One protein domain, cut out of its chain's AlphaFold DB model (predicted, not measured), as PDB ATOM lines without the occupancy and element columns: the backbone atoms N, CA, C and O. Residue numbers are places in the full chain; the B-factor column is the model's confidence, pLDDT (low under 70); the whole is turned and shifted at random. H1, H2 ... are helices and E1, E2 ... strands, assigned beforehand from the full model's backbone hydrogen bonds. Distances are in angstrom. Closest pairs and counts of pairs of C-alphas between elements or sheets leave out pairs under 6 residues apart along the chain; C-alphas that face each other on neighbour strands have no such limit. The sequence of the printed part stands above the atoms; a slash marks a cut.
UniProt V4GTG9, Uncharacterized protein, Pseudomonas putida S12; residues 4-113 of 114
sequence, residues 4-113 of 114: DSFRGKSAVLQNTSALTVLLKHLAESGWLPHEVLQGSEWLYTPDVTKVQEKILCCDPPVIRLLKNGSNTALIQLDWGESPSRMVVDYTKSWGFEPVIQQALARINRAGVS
ATOM      1  N   ASP A   4     204.122 142.274 142.577       51.41
ATOM      2  CA  ASP A   4     203.908 141.871 143.977       51.41
ATOM      3  C   ASP A   4     204.136 143.010 144.978       51.41
ATOM      4  O   ASP A   4     203.371 143.183 145.925       51.41
ATOM      5  N   SER A   5     205.138 143.864 144.747       55.78
ATOM      6  CA  SER A   5     205.500 144.925 145.699       55.78
ATOM      7  C   SER A   5     204.455 146.043 145.801       55.78
ATOM      8  O   SER A   5     204.336 146.674 146.852       55.78
ATOM      9  N   PHE A   6     203.686 146.298 144.737       54.09
ATOM     10  CA  PHE A   6     202.593 147.278 144.756       54.09
ATOM     11  C   PHE A   6     201.331 146.723 145.426       54.09
ATOM     12  O   PHE A   6     200.704 147.435 146.214       54.09
ATOM     13  N   ARG A   7     200.993 145.448 145.180       57.84
ATOM     14  CA  ARG A   7     199.869 144.770 145.850       57.84
ATOM     15  C   ARG A   7     200.088 144.668 147.358       57.84
ATOM     16  O   ARG A   7     199.194 145.045 148.111       57.84
ATOM     17  N   GLY A   8     201.289 144.277 147.790       59.34
ATOM     18  CA  GLY A   8     201.626 144.183 149.215       59.34
ATOM     19  C   GLY A   8     201.489 145.519 149.953       59.34
ATOM     20  O   GLY A   8     200.883 145.579 151.018       59.34
ATOM     21  N   LYS A   9     201.959 146.627 149.361       65.38
ATOM     22  CA  LYS A   9     201.814 147.964 149.966       65.38
ATOM     23  C   LYS A   9     200.356 148.427 150.058       65.38
ATOM     24  O   LYS A   9     199.973 149.008 151.070       65.38
ATOM     25  N   SER A  10     199.546 148.170 149.029       65.88
ATOM     26  CA  SER A  10     198.123 148.534 149.045       65.88
ATOM     27  C   SER A  10     197.353 147.755 150.113       65.88
ATOM     28  O   SER A  10     196.562 148.351 150.841       65.88
ATOM     29  N   ALA A  11     197.622 146.452 150.250       71.88
ATOM     30  CA  ALA A  11     196.998 145.609 151.268       71.88
ATOM     31  C   ALA A  11     197.355 146.083 152.687       71.88
ATOM     32  O   ALA A  11     196.469 146.273 153.516       71.88
ATOM     33  N   VAL A  12     198.629 146.400 152.945       74.81
ATOM     34  CA  VAL A  12     199.076 146.935 154.244       74.81
ATOM     35  C   VAL A  12     198.379 148.256 154.592       74.81
ATOM     36  O   VAL A  12     197.937 148.437 155.727       74.81
ATOM     37  N   LEU A  13     198.218 149.175 153.632       75.25
ATOM     38  CA  LEU A  13     197.521 150.450 153.860       75.25
ATOM     39  C   LEU A  13     196.023 150.256 154.152       75.25
ATOM     40  O   LEU A  13     195.479 150.882 155.071       75.25
ATOM     41  N   GLN A  14     195.360 149.370 153.405       78.88
ATOM     42  CA  GLN A  14     193.956 149.019 153.634       78.88
ATOM     43  C   GLN A  14     193.766 148.361 155.005       78.88
ATOM     44  O   GLN A  14     192.879 148.758 155.762       78.88
ATOM     45  N   ASN A  15     194.651 147.438 155.374       83.44
ATOM     46  CA  ASN A  15     194.619 146.774 156.673       83.44
ATOM     47  C   ASN A  15     194.923 147.746 157.819       83.44
ATOM     48  O   ASN A  15     194.283 147.680 158.861       83.44
ATOM     49  N   THR A  16     195.809 148.724 157.628       85.56
ATOM     50  CA  THR A  16     196.072 149.766 158.639       85.56
ATOM     51  C   THR A  16     194.836 150.641 158.884       85.56
ATOM     52  O   THR A  16     194.515 151.002 160.024       85.56
ATOM     53  N   SER A  17     194.087 150.945 157.821       88.19
ATOM     54  CA  SER A  17     192.810 151.663 157.916       88.19
ATOM     55  C   SER A  17     191.753 150.822 158.638       88.19
ATOM     56  O   SER A  17     191.084 151.309 159.551       88.19
ATOM     57  N   ALA A  18     191.656 149.537 158.301       91.12
ATOM     58  CA  ALA A  18     190.758 148.590 158.954       91.12
ATOM     59  C   ALA A  18     191.091 148.392 160.439       91.12
ATOM     60  O   ALA A  18     190.190 148.390 161.276       91.12
ATOM     61  N   LEU A  19     192.379 148.325 160.785       93.62
ATOM     62  CA  LEU A  19     192.853 148.285 162.163       93.62
ATOM     63  C   LEU A  19     192.424 149.532 162.939       93.62
ATOM     64  O   LEU A  19     191.995 149.423 164.084       93.62
ATOM     65  N   THR A  20     192.465 150.710 162.316       92.88
ATOM     66  CA  THR A  20     191.973 151.943 162.952       92.88
ATOM     67  C   THR A  20     190.498 151.816 163.326       92.88
ATOM     68  O   THR A  20     190.106 152.162 164.440       92.88
ATOM     69  N   VAL A  21     189.674 151.321 162.398       92.75
ATOM     70  CA  VAL A  21     188.234 151.126 162.616       92.75
ATOM     71  C   VAL A  21     187.988 150.085 163.705       92.75
ATOM     72  O   VAL A  21     187.175 150.326 164.599       92.75
ATOM     73  N   LEU A  22     188.726 148.969 163.668       95.12
ATOM     74  CA  LEU A  22     188.681 147.923 164.687       95.12
ATOM     75  C   LEU A  22     188.954 148.513 166.074       95.12
ATOM     76  O   LEU A  22     188.095 148.450 166.946       95.12
ATOM     77  N   LEU A  23     190.121 149.134 166.266       95.81
ATOM     78  CA  LEU A  23     190.558 149.616 167.576       95.81
ATOM     79  C   LEU A  23     189.664 150.730 168.121       95.81
ATOM     80  O   LEU A  23     189.395 150.750 169.320       95.81
ATOM     81  N   LYS A  24     189.145 151.616 167.260       94.69
ATOM     82  CA  LYS A  24     188.158 152.625 167.675       94.69
ATOM     83  C   LYS A  24     186.886 151.979 168.212       94.69
ATOM     84  O   LYS A  24     186.431 152.347 169.289       94.69
ATOM     85  N   HIS A  25     186.348 150.982 167.513       95.25
ATOM     86  CA  HIS A  25     185.138 150.295 167.961       95.25
ATOM     87  C   HIS A  25     185.340 149.530 169.278       95.25
ATOM     88  O   HIS A  25     184.471 149.528 170.154       95.25
ATOM     89  N   LEU A  26     186.501 148.888 169.440       96.50
ATOM     90  CA  LEU A  26     186.855 148.217 170.690       96.50
ATOM     91  C   LEU A  26     186.964 149.225 171.842       96.50
ATOM     92  O   LEU A  26     186.390 148.990 172.908       96.50
ATOM     93  N   ALA A  27     187.600 150.374 171.601       95.44
ATOM     94  CA  ALA A  27     187.731 151.443 172.586       95.44
ATOM     95  C   ALA A  27     186.373 152.037 172.995       95.44
ATOM     96  O   ALA A  27     186.124 152.205 174.188       95.44
ATOM     97  N   GLU A  28     185.456 152.259 172.044       95.75
ATOM     98  CA  GLU A  28     184.057 152.649 172.312       95.75
ATOM     99  C   GLU A  28     183.339 151.640 173.226       95.75
ATOM    100  O   GLU A  28     182.475 152.007 174.019       95.75
ATOM    101  N   SER A  29     183.726 150.365 173.151       95.81
ATOM    102  CA  SER A  29     183.186 149.277 173.976       95.81
ATOM    103  C   SER A  29     183.938 149.081 175.306       95.81
ATOM    104  O   SER A  29     183.660 148.130 176.054       95.81
ATOM    105  N   GLY A  30     184.896 149.962 175.610       96.31
ATOM    106  CA  GLY A  30     185.727 149.952 176.816       96.31
ATOM    107  C   GLY A  30     186.928 149.004 176.768       96.31
ATOM    108  O   GLY A  30     187.570 148.808 177.796       96.31
ATOM    109  N   TRP A  31     187.216 148.395 175.616       97.62
ATOM    110  CA  TRP A  31     188.407 147.576 175.394       97.62
ATOM    111  C   TRP A  31     189.511 148.445 174.804       97.62
ATOM    112  O   TRP A  31     189.509 148.752 173.614       97.62
ATOM    113  N   LEU A  32     190.439 148.865 175.654       97.06
ATOM    114  CA  LEU A  32     191.504 149.787 175.284       97.06
ATOM    115  C   LEU A  32     192.780 149.014 174.943       97.06
ATOM    116  O   LEU A  32     193.097 148.050 175.645       97.06
ATOM    117  N   PRO A  33     193.530 149.423 173.908       96.88
ATOM    118  CA  PRO A  33     194.866 148.898 173.673       96.88
ATOM    119  C   PRO A  33     195.756 149.082 174.901       96.88
ATOM    120  O   PRO A  33     195.691 150.106 175.581       96.88
ATOM    121  N   HIS A  34     196.580 148.080 175.178       97.19
ATOM    122  CA  HIS A  34     197.542 148.134 176.267       97.19
ATOM    123  C   HIS A  34     198.949 147.845 175.772       97.19
ATOM    124  O   HIS A  34     199.851 148.632 176.035       97.19
ATOM    125  N   GLU A  35     199.135 146.751 175.034       97.94
ATOM    126  CA  GLU A  35     200.452 146.326 174.563       97.94
ATOM    127  C   GLU A  35     200.375 145.640 173.197       97.94
ATOM    128  O   GLU A  35     199.328 145.120 172.805       97.94
ATOM    129  N   VAL A  36     201.514 145.570 172.510       97.81
ATOM    130  CA  VAL A  36     201.727 144.694 171.351       97.81
ATOM    131  C   VAL A  36     202.867 143.718 171.624       97.81
ATOM    132  O   VAL A  36     203.801 144.049 172.353       97.81
ATOM    133  N   LEU A  37     202.795 142.521 171.045       96.88
ATOM    134  CA  LEU A  37     203.863 141.525 171.141       96.88
ATOM    135  C   LEU A  37     204.909 141.775 170.049       96.88
ATOM    136  O   LEU A  37     204.603 141.617 168.870       96.88
ATOM    137  N   GLN A  38     206.139 142.120 170.429       93.12
ATOM    138  CA  GLN A  38     207.280 142.200 169.516       93.12
ATOM    139  C   GLN A  38     208.330 141.157 169.913       93.12
ATOM    140  O   GLN A  38     209.012 141.290 170.929       93.12
ATOM    141  N   GLY A  39     208.462 140.097 169.110       89.88
ATOM    142  CA  GLY A  39     209.301 138.953 169.464       89.88
ATOM    143  C   GLY A  39     208.777 138.273 170.732       89.88
ATOM    144  O   GLY A  39     207.683 137.718 170.732       89.88
ATOM    145  N   SER A  40     209.549 138.331 171.818       91.50
ATOM    146  CA  SER A  40     209.166 137.796 173.132       91.50
ATOM    147  C   SER A  40     208.731 138.864 174.142       91.50
ATOM    148  O   SER A  40     208.460 138.528 175.295       91.50
ATOM    149  N   GLU A  41     208.696 140.138 173.748       95.06
ATOM    150  CA  GLU A  41     208.436 141.261 174.651       95.06
ATOM    151  C   GLU A  41     207.074 141.906 174.392       95.06
ATOM    152  O   GLU A  41     206.620 142.022 173.253       95.06
ATOM    153  N   TRP A  42     206.435 142.359 175.472       97.00
ATOM    154  CA  TRP A  42     205.230 143.177 175.401       97.00
ATOM    155  C   TRP A  42     205.620 144.648 175.469       97.00
ATOM    156  O   TRP A  42     206.229 145.102 176.437       97.00
ATOM    157  N   LEU A  43     205.279 145.392 174.422       97.19
ATOM    158  CA  LEU A  43     205.556 146.818 174.329       97.19
ATOM    159  C   LEU A  43     204.299 147.611 174.629       97.19
ATOM    160  O   LEU A  43     203.289 147.435 173.953       97.19
ATOM    161  N   TYR A  44     204.383 148.523 175.593       97.19
ATOM    162  CA  TYR A  44     203.265 149.377 175.978       97.19
ATOM    163  C   TYR A  44     202.815 150.299 174.833       97.19
ATOM    164  O   TYR A  44     203.586 151.106 174.308       97.19
ATOM    165  N   THR A  45     201.538 150.192 174.473       96.12
ATOM    166  CA  THR A  45     200.859 150.921 173.395       96.12
ATOM    167  C   THR A  45     199.449 151.320 173.860       96.12
ATOM    168  O   THR A  45     198.485 150.602 173.584       96.12
ATOM    169  N   PRO A  46     199.301 152.444 174.584       92.19
ATOM    170  CA  PRO A  46     198.044 152.812 175.249       92.19
ATOM    171  C   PRO A  46     196.956 153.366 174.327       92.19
ATOM    172  O   PRO A  46     195.828 153.599 174.759       92.19
ATOM    173  N   ASP A  47     197.287 153.636 173.069       92.19
ATOM    174  CA  ASP A  47     196.386 154.268 172.121       92.19
ATOM    175  C   ASP A  47     196.571 153.708 170.709       92.19
ATOM    176  O   ASP A  47     197.537 153.006 170.394       92.19
ATOM    177  N   VAL A  48     195.602 154.021 169.848       90.81
ATOM    178  CA  VAL A  48     195.543 153.545 168.460       90.81
ATOM    179  C   VAL A  48     196.797 153.933 167.675       90.81
ATOM    180  O   VAL A  48     197.320 153.111 166.928       90.81
ATOM    181  N   THR A  49     197.299 155.153 167.868       91.19
ATOM    182  CA  THR A  49     198.472 155.668 167.153       91.19
ATOM    183  C   THR A  49     199.710 154.851 167.511       91.19
ATOM    184  O   THR A  49     200.427 154.387 166.626       91.19
ATOM    185  N   LYS A  50     199.930 154.589 168.804       94.12
ATOM    186  CA  LYS A  50     201.061 153.783 169.282       94.12
ATOM    187  C   LYS A  50     200.989 152.338 168.812       94.12
ATOM    188  O   LYS A  50     202.023 151.773 168.460       94.12
ATOM    189  N   VAL A  51     199.790 151.754 168.759       95.38
ATOM    190  CA  VAL A  51     199.615 150.425 168.162       95.38
ATOM    191  C   VAL A  51     200.057 150.453 166.701       95.38
ATOM    192  O   VAL A  51     200.899 149.645 166.330       95.38
ATOM    193  N   GLN A  52     199.566 151.397 165.890       91.44
ATOM    194  CA  GLN A  52     199.902 151.489 164.461       91.44
ATOM    195  C   GLN A  52     201.401 151.659 164.196       91.44
ATOM    196  O   GLN A  52     201.931 151.034 163.281       91.44
ATOM    197  N   GLU A  53     202.088 152.462 165.010       91.19
ATOM    198  CA  GLU A  53     203.538 152.660 164.910       91.19
ATOM    199  C   GLU A  53     204.329 151.358 165.115       91.19
ATOM    200  O   GLU A  53     205.390 151.180 164.517       91.19
ATOM    201  N   LYS A  54     203.850 150.461 165.986       92.69
ATOM    202  CA  LYS A  54     204.618 149.299 166.455       92.69
ATOM    203  C   LYS A  54     204.207 147.985 165.802       92.69
ATOM    204  O   LYS A  54     205.069 147.173 165.467       92.69
ATOM    205  N   ILE A  55     202.910 147.779 165.586       92.88
ATOM    206  CA  ILE A  55     202.346 146.485 165.186       92.88
ATOM    207  C   ILE A  55     202.802 146.024 163.792       92.88
ATOM    208  O   ILE A  55     202.865 144.828 163.528       92.88
ATOM    209  N   LEU A  56     203.183 146.956 162.911       88.88
ATOM    210  CA  LEU A  56     203.700 146.643 161.571       88.88
ATOM    211  C   LEU A  56     205.063 145.933 161.597       88.88
ATOM    212  O   LEU A  56     205.428 145.283 160.626       88.88
ATOM    213  N   CYS A  57     205.815 146.067 162.694       87.56
ATOM    214  CA  CYS A  57     207.117 145.420 162.889       87.56
ATOM    215  C   CYS A  57     207.027 144.169 163.782       87.56
ATOM    216  O   CYS A  57     208.056 143.687 164.259       87.56
ATOM    217  N   CYS A  58     205.813 143.702 164.081       88.81
ATOM    218  CA  CYS A  58     205.563 142.567 164.963       88.81
ATOM    219  C   CYS A  58     205.273 141.306 164.143       88.81
ATOM    220  O   CYS A  58     204.473 141.349 163.208       88.81
ATOM    221  N   ASP A  59     205.894 140.192 164.527       88.50
ATOM    222  CA  ASP A  59     205.664 138.870 163.944       88.50
ATOM    223  C   ASP A  59     205.708 137.798 165.060       88.50
ATOM    224  O   ASP A  59     206.782 137.559 165.621       88.50
ATOM    225  N   PRO A  60     204.561 137.208 165.457       85.31
ATOM    226  CA  PRO A  60     203.217 137.508 164.964       85.31
ATOM    227  C   PRO A  60     202.696 138.870 165.476       85.31
ATOM    228  O   PRO A  60     202.998 139.267 166.604       85.31
ATOM    229  N   PRO A  61     201.859 139.586 164.702       93.06
ATOM    230  CA  PRO A  61     201.252 140.837 165.145       93.06
ATOM    231  C   PRO A  61     200.097 140.559 166.118       93.06
ATOM    232  O   PRO A  61     198.967 140.279 165.717       93.06
ATOM    233  N   VAL A  62     200.381 140.647 167.420       97.06
ATOM    234  CA  VAL A  62     199.396 140.433 168.493       97.06
ATOM    235  C   VAL A  62     199.202 141.707 169.303       97.06
ATOM    236  O   VAL A  62     200.170 142.365 169.681       97.06
ATOM    237  N   ILE A  63     197.946 142.032 169.606       97.94
ATOM    238  CA  ILE A  63     197.549 143.178 170.427       97.94
ATOM    239  C   ILE A  63     196.893 142.662 171.704       97.94
ATOM    240  O   ILE A  63     195.956 141.863 171.649       97.94
ATOM    241  N   ARG A  64     197.346 143.161 172.853       98.00
ATOM    242  CA  ARG A  64     196.685 143.000 174.147       98.00
ATOM    243  C   ARG A  64     195.817 144.211 174.444       98.00
ATOM    244  O   ARG A  64     196.278 145.350 174.370       98.00
ATOM    245  N   LEU A  65     194.575 143.947 174.830       98.06
ATOM    246  CA  LEU A  65     193.609 144.942 175.276       98.06
ATOM    247  C   LEU A  65     193.210 144.697 176.725       98.06
ATOM    248  O   LEU A  65     193.118 143.550 177.170       98.06
ATOM    249  N   LEU A  66     192.909 145.787 177.423       97.31
ATOM    250  CA  LEU A  66     192.369 145.765 178.774       97.31
ATOM    251  C   LEU A  66     190.994 146.426 178.830       97.31
ATOM    252  O   LEU A  66     190.726 147.422 178.158       97.31
ATOM    253  N   LYS A  67     190.138 145.893 179.700       96.88
ATOM    254  CA  LYS A  67     188.883 146.514 180.122       96.88
ATOM    255  C   LYS A  67     188.807 146.517 181.643       96.88
ATOM    256  O   LYS A  67     189.152 145.534 182.295       96.88
ATOM    257  N   ASN A  68     188.374 147.637 182.221       94.69
ATOM    258  CA  ASN A  68     188.285 147.826 183.676       94.69
ATOM    259  C   ASN A  68     189.607 147.520 184.422       94.69
ATOM    260  O   ASN A  68     189.596 147.009 185.538       94.69
ATOM    261  N   GLY A  69     190.751 147.771 183.778       90.31
ATOM    262  CA  GLY A  69     192.091 147.617 184.358       90.31
ATOM    263  C   GLY A  69     192.621 146.186 184.511       90.31
ATOM    264  O   GLY A  69     193.798 146.037 184.816       90.31
ATOM    265  N   SER A  70     191.813 145.140 184.299       92.88
ATOM    266  CA  SER A  70     192.257 143.748 184.522       92.88
ATOM    267  C   SER A  70     191.678 142.714 183.556       92.88
ATOM    268  O   SER A  70     192.347 141.721 183.260       92.88
ATOM    269  N   ASN A  71     190.478 142.934 183.007       96.88
ATOM    270  CA  ASN A  71     189.939 142.020 182.005       96.88
ATOM    271  C   ASN A  71     190.815 142.111 180.765       96.88
ATOM    272  O   ASN A  71     190.931 143.180 180.172       96.88
ATOM    273  N   THR A  72     191.424 140.992 180.393       96.94
ATOM    274  CA  THR A  72     192.420 140.936 179.326       96.94
ATOM    275  C   THR A  72     191.844 140.220 178.114       96.94
ATOM    276  O   THR A  72     191.224 139.164 178.247       96.94
ATOM    277  N   ALA A  73     192.073 140.793 176.935       98.12
ATOM    278  CA  ALA A  73     191.783 140.176 175.651       98.12
ATOM    279  C   ALA A  73     193.001 140.287 174.731       98.12
ATOM    280  O   ALA A  73     193.753 141.259 174.790       98.12
ATOM    281  N   LEU A  74     193.182 139.289 173.877       98.06
ATOM    282  CA  LEU A  74     194.182 139.269 172.821       98.06
ATOM    283  C   LEU A  74     193.492 139.243 171.461       98.06
ATOM    284  O   LEU A  74     192.424 138.642 171.309       98.06
ATOM    285  N   ILE A  75     194.135 139.872 170.483       97.69
ATOM    286  CA  ILE A  75     193.808 139.768 169.063       97.69
ATOM    287  C   ILE A  75     195.098 139.442 168.327       97.69
ATOM    288  O   ILE A  75     196.077 140.174 168.466       97.69
ATOM    289  N   GLN A  76     195.088 138.381 167.533       96.81
ATOM    290  CA  GLN A  76     196.137 138.093 166.568       96.81
ATOM    291  C   GLN A  76     195.698 138.569 165.187       96.81
ATOM    292  O   GLN A  76     194.575 138.296 164.746       96.81
ATOM    293  N   LEU A  77     196.597 139.279 164.512       94.00
ATOM    294  CA  LEU A  77     196.381 139.788 163.171       94.00
ATOM    295  C   LEU A  77     197.133 138.958 162.121       94.00
ATOM    296  O   LEU A  77     198.102 138.261 162.417       94.00
ATOM    297  N   ASP A  78     196.687 139.093 160.883       90.06
ATOM    298  CA  ASP A  78     197.413 138.749 159.669       90.06
ATOM    299  C   ASP A  78     197.274 139.930 158.701       90.06
ATOM    300  O   ASP A  78     196.174 140.405 158.418       90.06
ATOM    301  N   TRP A  79     198.403 140.434 158.201       85.38
ATOM    302  CA  TRP A  79     198.439 141.542 157.249       85.38
ATOM    303  C   TRP A  79     198.123 141.123 155.811       85.38
ATOM    304  O   TRP A  79     198.388 141.916 154.907       85.38
ATOM    305  N   GLY A  80     197.586 139.915 155.607       76.19
ATOM    306  CA  GLY A  80     197.194 139.338 154.323       76.19
ATOM    307  C   GLY A  80     196.331 140.233 153.422       76.19
ATOM    308  O   GLY A  80     196.102 141.413 153.657       76.19
ATOM    309  N   GLU A  81     195.818 139.684 152.326       77.62
ATOM    310  CA  GLU A  81     195.337 140.519 151.210       77.62
ATOM    311  C   GLU A  81     194.032 141.303 151.455       77.62
ATOM    312  O   GLU A  81     193.665 142.123 150.614       77.62
ATOM    313  N   SER A  82     193.306 141.059 152.555       82.06
ATOM    314  CA  SER A  82     191.984 141.658 152.783       82.06
ATOM    315  C   SER A  82     191.746 142.108 154.230       82.06
ATOM    316  O   SER A  82     191.863 141.282 155.143       82.06
ATOM    317  N   PRO A  83     191.219 143.334 154.437       84.19
ATOM    318  CA  PRO A  83     190.740 143.826 155.731       84.19
ATOM    319  C   PRO A  83     189.794 142.884 156.478       84.19
ATOM    320  O   PRO A  83     189.843 142.782 157.702       84.19
ATOM    321  N   SER A  84     188.929 142.178 155.746       82.19
ATOM    322  CA  SER A  84     187.926 141.265 156.315       82.19
ATOM    323  C   SER A  84     188.517 140.002 156.943       82.19
ATOM    324  O   SER A  84     187.836 139.322 157.708       82.19
ATOM    325  N   ARG A  85     189.772 139.678 156.614       85.81
ATOM    326  CA  ARG A  85     190.508 138.509 157.118       85.81
ATOM    327  C   ARG A  85     191.676 138.898 158.024       85.81
ATOM    328  O   ARG A  85     192.448 138.033 158.410       85.81
ATOM    329  N   MET A  86     191.786 140.182 158.366       90.81
ATOM    330  CA  MET A  86     192.910 140.712 159.130       90.81
ATOM    331  C   MET A  86     192.983 140.143 160.551       90.81
ATOM    332  O   MET A  86     194.068 140.049 161.099       90.81
ATOM    333  N   VAL A  87     191.859 139.781 161.175       93.88
ATOM    334  CA  VAL A  87     191.853 139.138 162.499       93.88
ATOM    335  C   VAL A  87     191.771 137.628 162.319       93.88
ATOM    336  O   VAL A  87     190.775 137.135 161.791       93.88
ATOM    337  N   VAL A  88     192.791 136.907 162.789       94.25
ATOM    338  CA  VAL A  88     192.895 135.445 162.625       94.25
ATOM    339  C   VAL A  88     192.610 134.666 163.903       94.25
ATOM    340  O   VAL A  88     192.137 133.535 163.824       94.25
ATOM    341  N   ASP A  89     192.837 135.271 165.069       96.50
ATOM    342  CA  ASP A  89     192.459 134.695 166.360       96.50
ATOM    343  C   ASP A  89     192.163 135.793 167.387       96.50
ATOM    344  O   ASP A  89     192.653 136.924 167.278       96.50
ATOM    345  N   TYR A  90     191.331 135.479 168.378       97.56
ATOM    346  CA  TYR A  90     190.960 136.409 169.437       97.56
ATOM    347  C   TYR A  90     190.411 135.707 170.690       97.56
ATOM    348  O   TYR A  90     189.869 134.602 170.655       97.56
ATOM    349  N   THR A  91     190.491 136.390 171.832       97.50
ATOM    350  CA  THR A  91     189.940 135.897 173.107       97.50
ATOM    351  C   THR A  91     188.409 135.758 173.084       97.50
ATOM    352  O   THR A  91     187.697 136.694 172.745       97.50
ATOM    353  N   LYS A  92     187.859 134.625 173.533       95.31
ATOM    354  CA  LYS A  92     186.394 134.400 173.544       95.31
ATOM    355  C   LYS A  92     185.695 134.701 174.876       95.31
ATOM    356  O   LYS A  92     184.474 134.672 174.969       95.31
ATOM    357  N   SER A  93     186.456 134.994 175.926       91.75
ATOM    358  CA  SER A  93     185.938 135.228 177.278       91.75
ATOM    359  C   SER A  93     185.619 136.704 177.553       91.75
ATOM    360  O   SER A  93     185.767 137.574 176.695       91.75
ATOM    361  N   TRP A  94     185.147 136.990 178.775       90.81
ATOM    362  CA  TRP A  94     184.950 138.349 179.310       90.81
ATOM    363  C   TRP A  94     183.994 139.245 178.508       90.81
ATOM    364  O   TRP A  94     184.031 140.468 178.623       90.81
ATOM    365  N   GLY A  95     183.126 138.643 177.688       93.69
ATOM    366  CA  GLY A  95     182.237 139.373 176.787       93.69
ATOM    367  C   GLY A  95     182.964 140.060 175.625       93.69
ATOM    368  O   GLY A  95     182.397 140.969 175.025       93.69
ATOM    369  N   PHE A  96     184.203 139.662 175.307       97.38
ATOM    370  CA  PHE A  96     184.957 140.228 174.184       97.38
ATOM    371  C   PHE A  96     184.469 139.712 172.823       97.38
ATOM    372  O   PHE A  96     184.342 140.497 171.886       97.38
ATOM    373  N   GLU A  97     184.111 138.427 172.725       96.94
ATOM    374  CA  GLU A  97     183.639 137.803 171.478       96.94
ATOM    375  C   GLU A  97     182.501 138.568 170.770       96.94
ATOM    376  O   GLU A  97     182.659 138.898 169.593       96.94
ATOM    377  N   PRO A  98     181.379 138.925 171.426       96.69
ATOM    378  CA  PRO A  98     180.320 139.670 170.746       96.69
ATOM    379  C   PRO A  98     180.772 141.064 170.281       96.69
ATOM    380  O   PRO A  98     180.265 141.559 169.275       96.69
ATOM    381  N   VAL A  99     181.728 141.691 170.973       96.94
ATOM    382  CA  VAL A  99     182.255 143.017 170.617       96.94
ATOM    383  C   VAL A  99     183.125 142.931 169.364       96.94
ATOM    384  O   VAL A  99     182.912 143.685 168.414       96.94
ATOM    385  N   ILE A 100     184.077 141.994 169.318       95.88
ATOM    386  CA  ILE A 100     184.953 141.858 168.149       95.88
ATOM    387  C   ILE A 100     184.175 141.389 166.914       95.88
ATOM    388  O   ILE A 100     184.408 141.901 165.823       95.88
ATOM    389  N   GLN A 101     183.173 140.522 167.076       95.38
ATOM    390  CA  GLN A 101     182.299 140.107 165.974       95.38
ATOM    391  C   GLN A 101     181.517 141.284 165.368       95.38
ATOM    392  O   GLN A 101     181.428 141.410 164.145       95.38
ATOM    393  N   GLN A 102     181.013 142.204 166.196       94.81
ATOM    394  CA  GLN A 102     180.375 143.431 165.705       94.81
ATOM    395  C   GLN A 102     181.373 144.350 164.989       94.81
ATOM    396  O   GLN A 102     181.039 144.913 163.941       94.81
ATOM    397  N   ALA A 103     182.599 144.467 165.507       94.00
ATOM    398  CA  ALA A 103     183.671 145.235 164.876       94.00
ATOM    399  C   ALA A 103     183.989 144.707 163.467       94.00
ATOM    400  O   ALA A 103     184.013 145.466 162.497       94.00
ATOM    401  N   LEU A 104     184.169 143.389 163.345       93.19
ATOM    402  CA  LEU A 104     184.473 142.718 162.083       93.19
ATOM    403  C   LEU A 104     183.324 142.857 161.078       93.19
ATOM    404  O   LEU A 104     183.558 143.159 159.909       93.19
ATOM    405  N   ALA A 105     182.071 142.744 161.527       92.06
ATOM    406  CA  ALA A 105     180.912 142.978 160.671       92.06
ATOM    407  C   ALA A 105     180.873 144.412 160.103       92.06
ATOM    408  O   ALA A 105     180.479 144.604 158.950       92.06
ATOM    409  N   ARG A 106     181.302 145.425 160.874       89.25
ATOM    410  CA  ARG A 106     181.410 146.818 160.394       89.25
ATOM    411  C   ARG A 106     182.498 146.972 159.333       89.25
ATOM    412  O   ARG A 106     182.237 147.594 158.306       89.25
ATOM    413  N   ILE A 107     183.674 146.385 159.556       89.06
ATOM    414  CA  ILE A 107     184.787 146.399 158.590       89.06
ATOM    415  C   ILE A 107     184.356 145.743 157.276       89.06
ATOM    416  O   ILE A 107     184.558 146.312 156.206       89.06
ATOM    417  N   ASN A 108     183.667 144.604 157.361       86.00
ATOM    418  CA  ASN A 108     183.154 143.901 156.189       86.00
ATOM    419  C   ASN A 108     182.151 144.748 155.399       86.00
ATOM    420  O   ASN A 108     182.224 144.789 154.178       86.00
ATOM    421  N   ARG A 109     181.242 145.468 156.071       82.62
ATOM    422  CA  ARG A 109     180.294 146.367 155.390       82.62
ATOM    423  C   ARG A 109     180.990 147.554 154.728       82.62
ATOM    424  O   ARG A 109     180.636 147.900 153.609       82.62
ATOM    425  N   ALA A 110     181.982 148.146 155.394       72.62
ATOM    426  CA  ALA A 110     182.737 149.275 154.854       72.62
ATOM    427  C   ALA A 110     183.554 148.898 153.602       72.62
ATOM    428  O   ALA A 110     183.712 149.724 152.709       72.62
ATOM    429  N   GLY A 111     184.027 147.649 153.511       60.69
ATOM    430  CA  GLY A 111     184.754 147.133 152.345       60.69
ATOM    431  C   GLY A 111     183.883 146.730 151.147       60.69
ATOM    432  O   GLY A 111     184.421 146.534 150.065       60.69
ATOM    433  N   VAL A 112     182.558 146.611 151.308       52.97
ATOM    434  CA  VAL A 112     181.615 146.246 150.223       52.97
ATOM    435  C   VAL A 112     181.118 147.481 149.449       52.97
ATOM    436  O   VAL A 112     180.463 147.352 148.421       52.97
ATOM    437  N   SER A 113     181.419 148.694 149.924       41.91
ATOM    438  CA  SER A 113     180.999 149.957 149.293       41.91
ATOM    439  C   SER A 113     182.061 150.608 148.392       41.91
ATOM    440  O   SER A 113     181.921 151.791 148.080       41.91
TER     441      SER A 113
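This is residues 4 to 113 of the 114 residues of an uncharacterized protein of Pseudomonas putida S12 (UniProt V4GTG9). A strongly twisted sheet of five strands has three helices over one face, with the long H1 between H2 and H3. H1 packs on the sheet with residues 15 to 27, H2 covers E1, and H3 folds back over E4 after the last strand. The printed part has 110 residues with three named helices and five named strands, in the order H1 E1 E2 H2 E3 E4 E5 H3. The sheet runs E2 E1 E3 E4 E5, all antiparallel, and the class is mixed, helices and strands. The whole is compact, with a radius of gyration of the C-alphas of 13.3 A and spans of 42 by 32 by 21 A.

Begin in the sheet: E1 is residues 32 to 38, 18.4 A long, and E2 is residues 41 to 44. E3 is residues 62 to 67, 16.8 A, E4 is residues 71 to 77, 20.0 A, and E5 is residues 87 to 90. Find C-alpha 4 at (203.908, 141.871, 143.977); from there H1, residues 4 to 28, runs 36.2 A to C-alpha 28 at (184.057, 152.649, 172.312). H2 is residues 48 to 55. H3, residues 96 to 111, runs 22.9 A and ends at C-alpha 111, (184.754, 147.133, 152.345).

Look first at the inner strands E1 and E3, where N 34 and O 64 are 2.9 A apart, within hydrogen-bond range. E1 and E2 form a hairpin, with N 36 and O 43 at 3.0 A. E3, E4 and E5 form a meander, each strand the antiparallel neighbour of the one before; see N 65 and O 73 at 2.8 A, and N 76 and O 89 at 2.8 A. E2, H2 and E3 make a split strand-helix-strand unit, two strands running the same way with E1 between them; its crossover is right-handed. H1 is on the sheet at a height of 9.6 A, over E3 and only just over E4, where 3 of its C-alphas fall. H2 is on the same face at 8.7 A and runs along E1, at 9 degrees on the local plane. H3 is on the sheet at 10.0 A, over E4 and only just slantwise to it, at 32 degrees on the local plane. H1 touches H3 with residues 18 to 26 alone, at a steep tilt of 48 degrees, opposite ways; their closest C-alphas, of Leu 22 and Ala 103, are 5.7 A apart. H1 touches H2 with residues 16 to 24 alone; their closest C-alphas, of Leu 23 and Val 48, are 6.4 A apart. H2 and H3 are apart. In H1, H2 and H3 every O i to N i+4 pair is within hydrogen-bond range.

The two C-alphas farthest apart, of Asp 4 and Asn 68, are 43.1 A from each other. The printed part has no cut, and no link is long. Confidence is low, under 70, at residues 4 to 10 and 111 to 113 of this predicted model; the mean pLDDT of the printed part is 88.8.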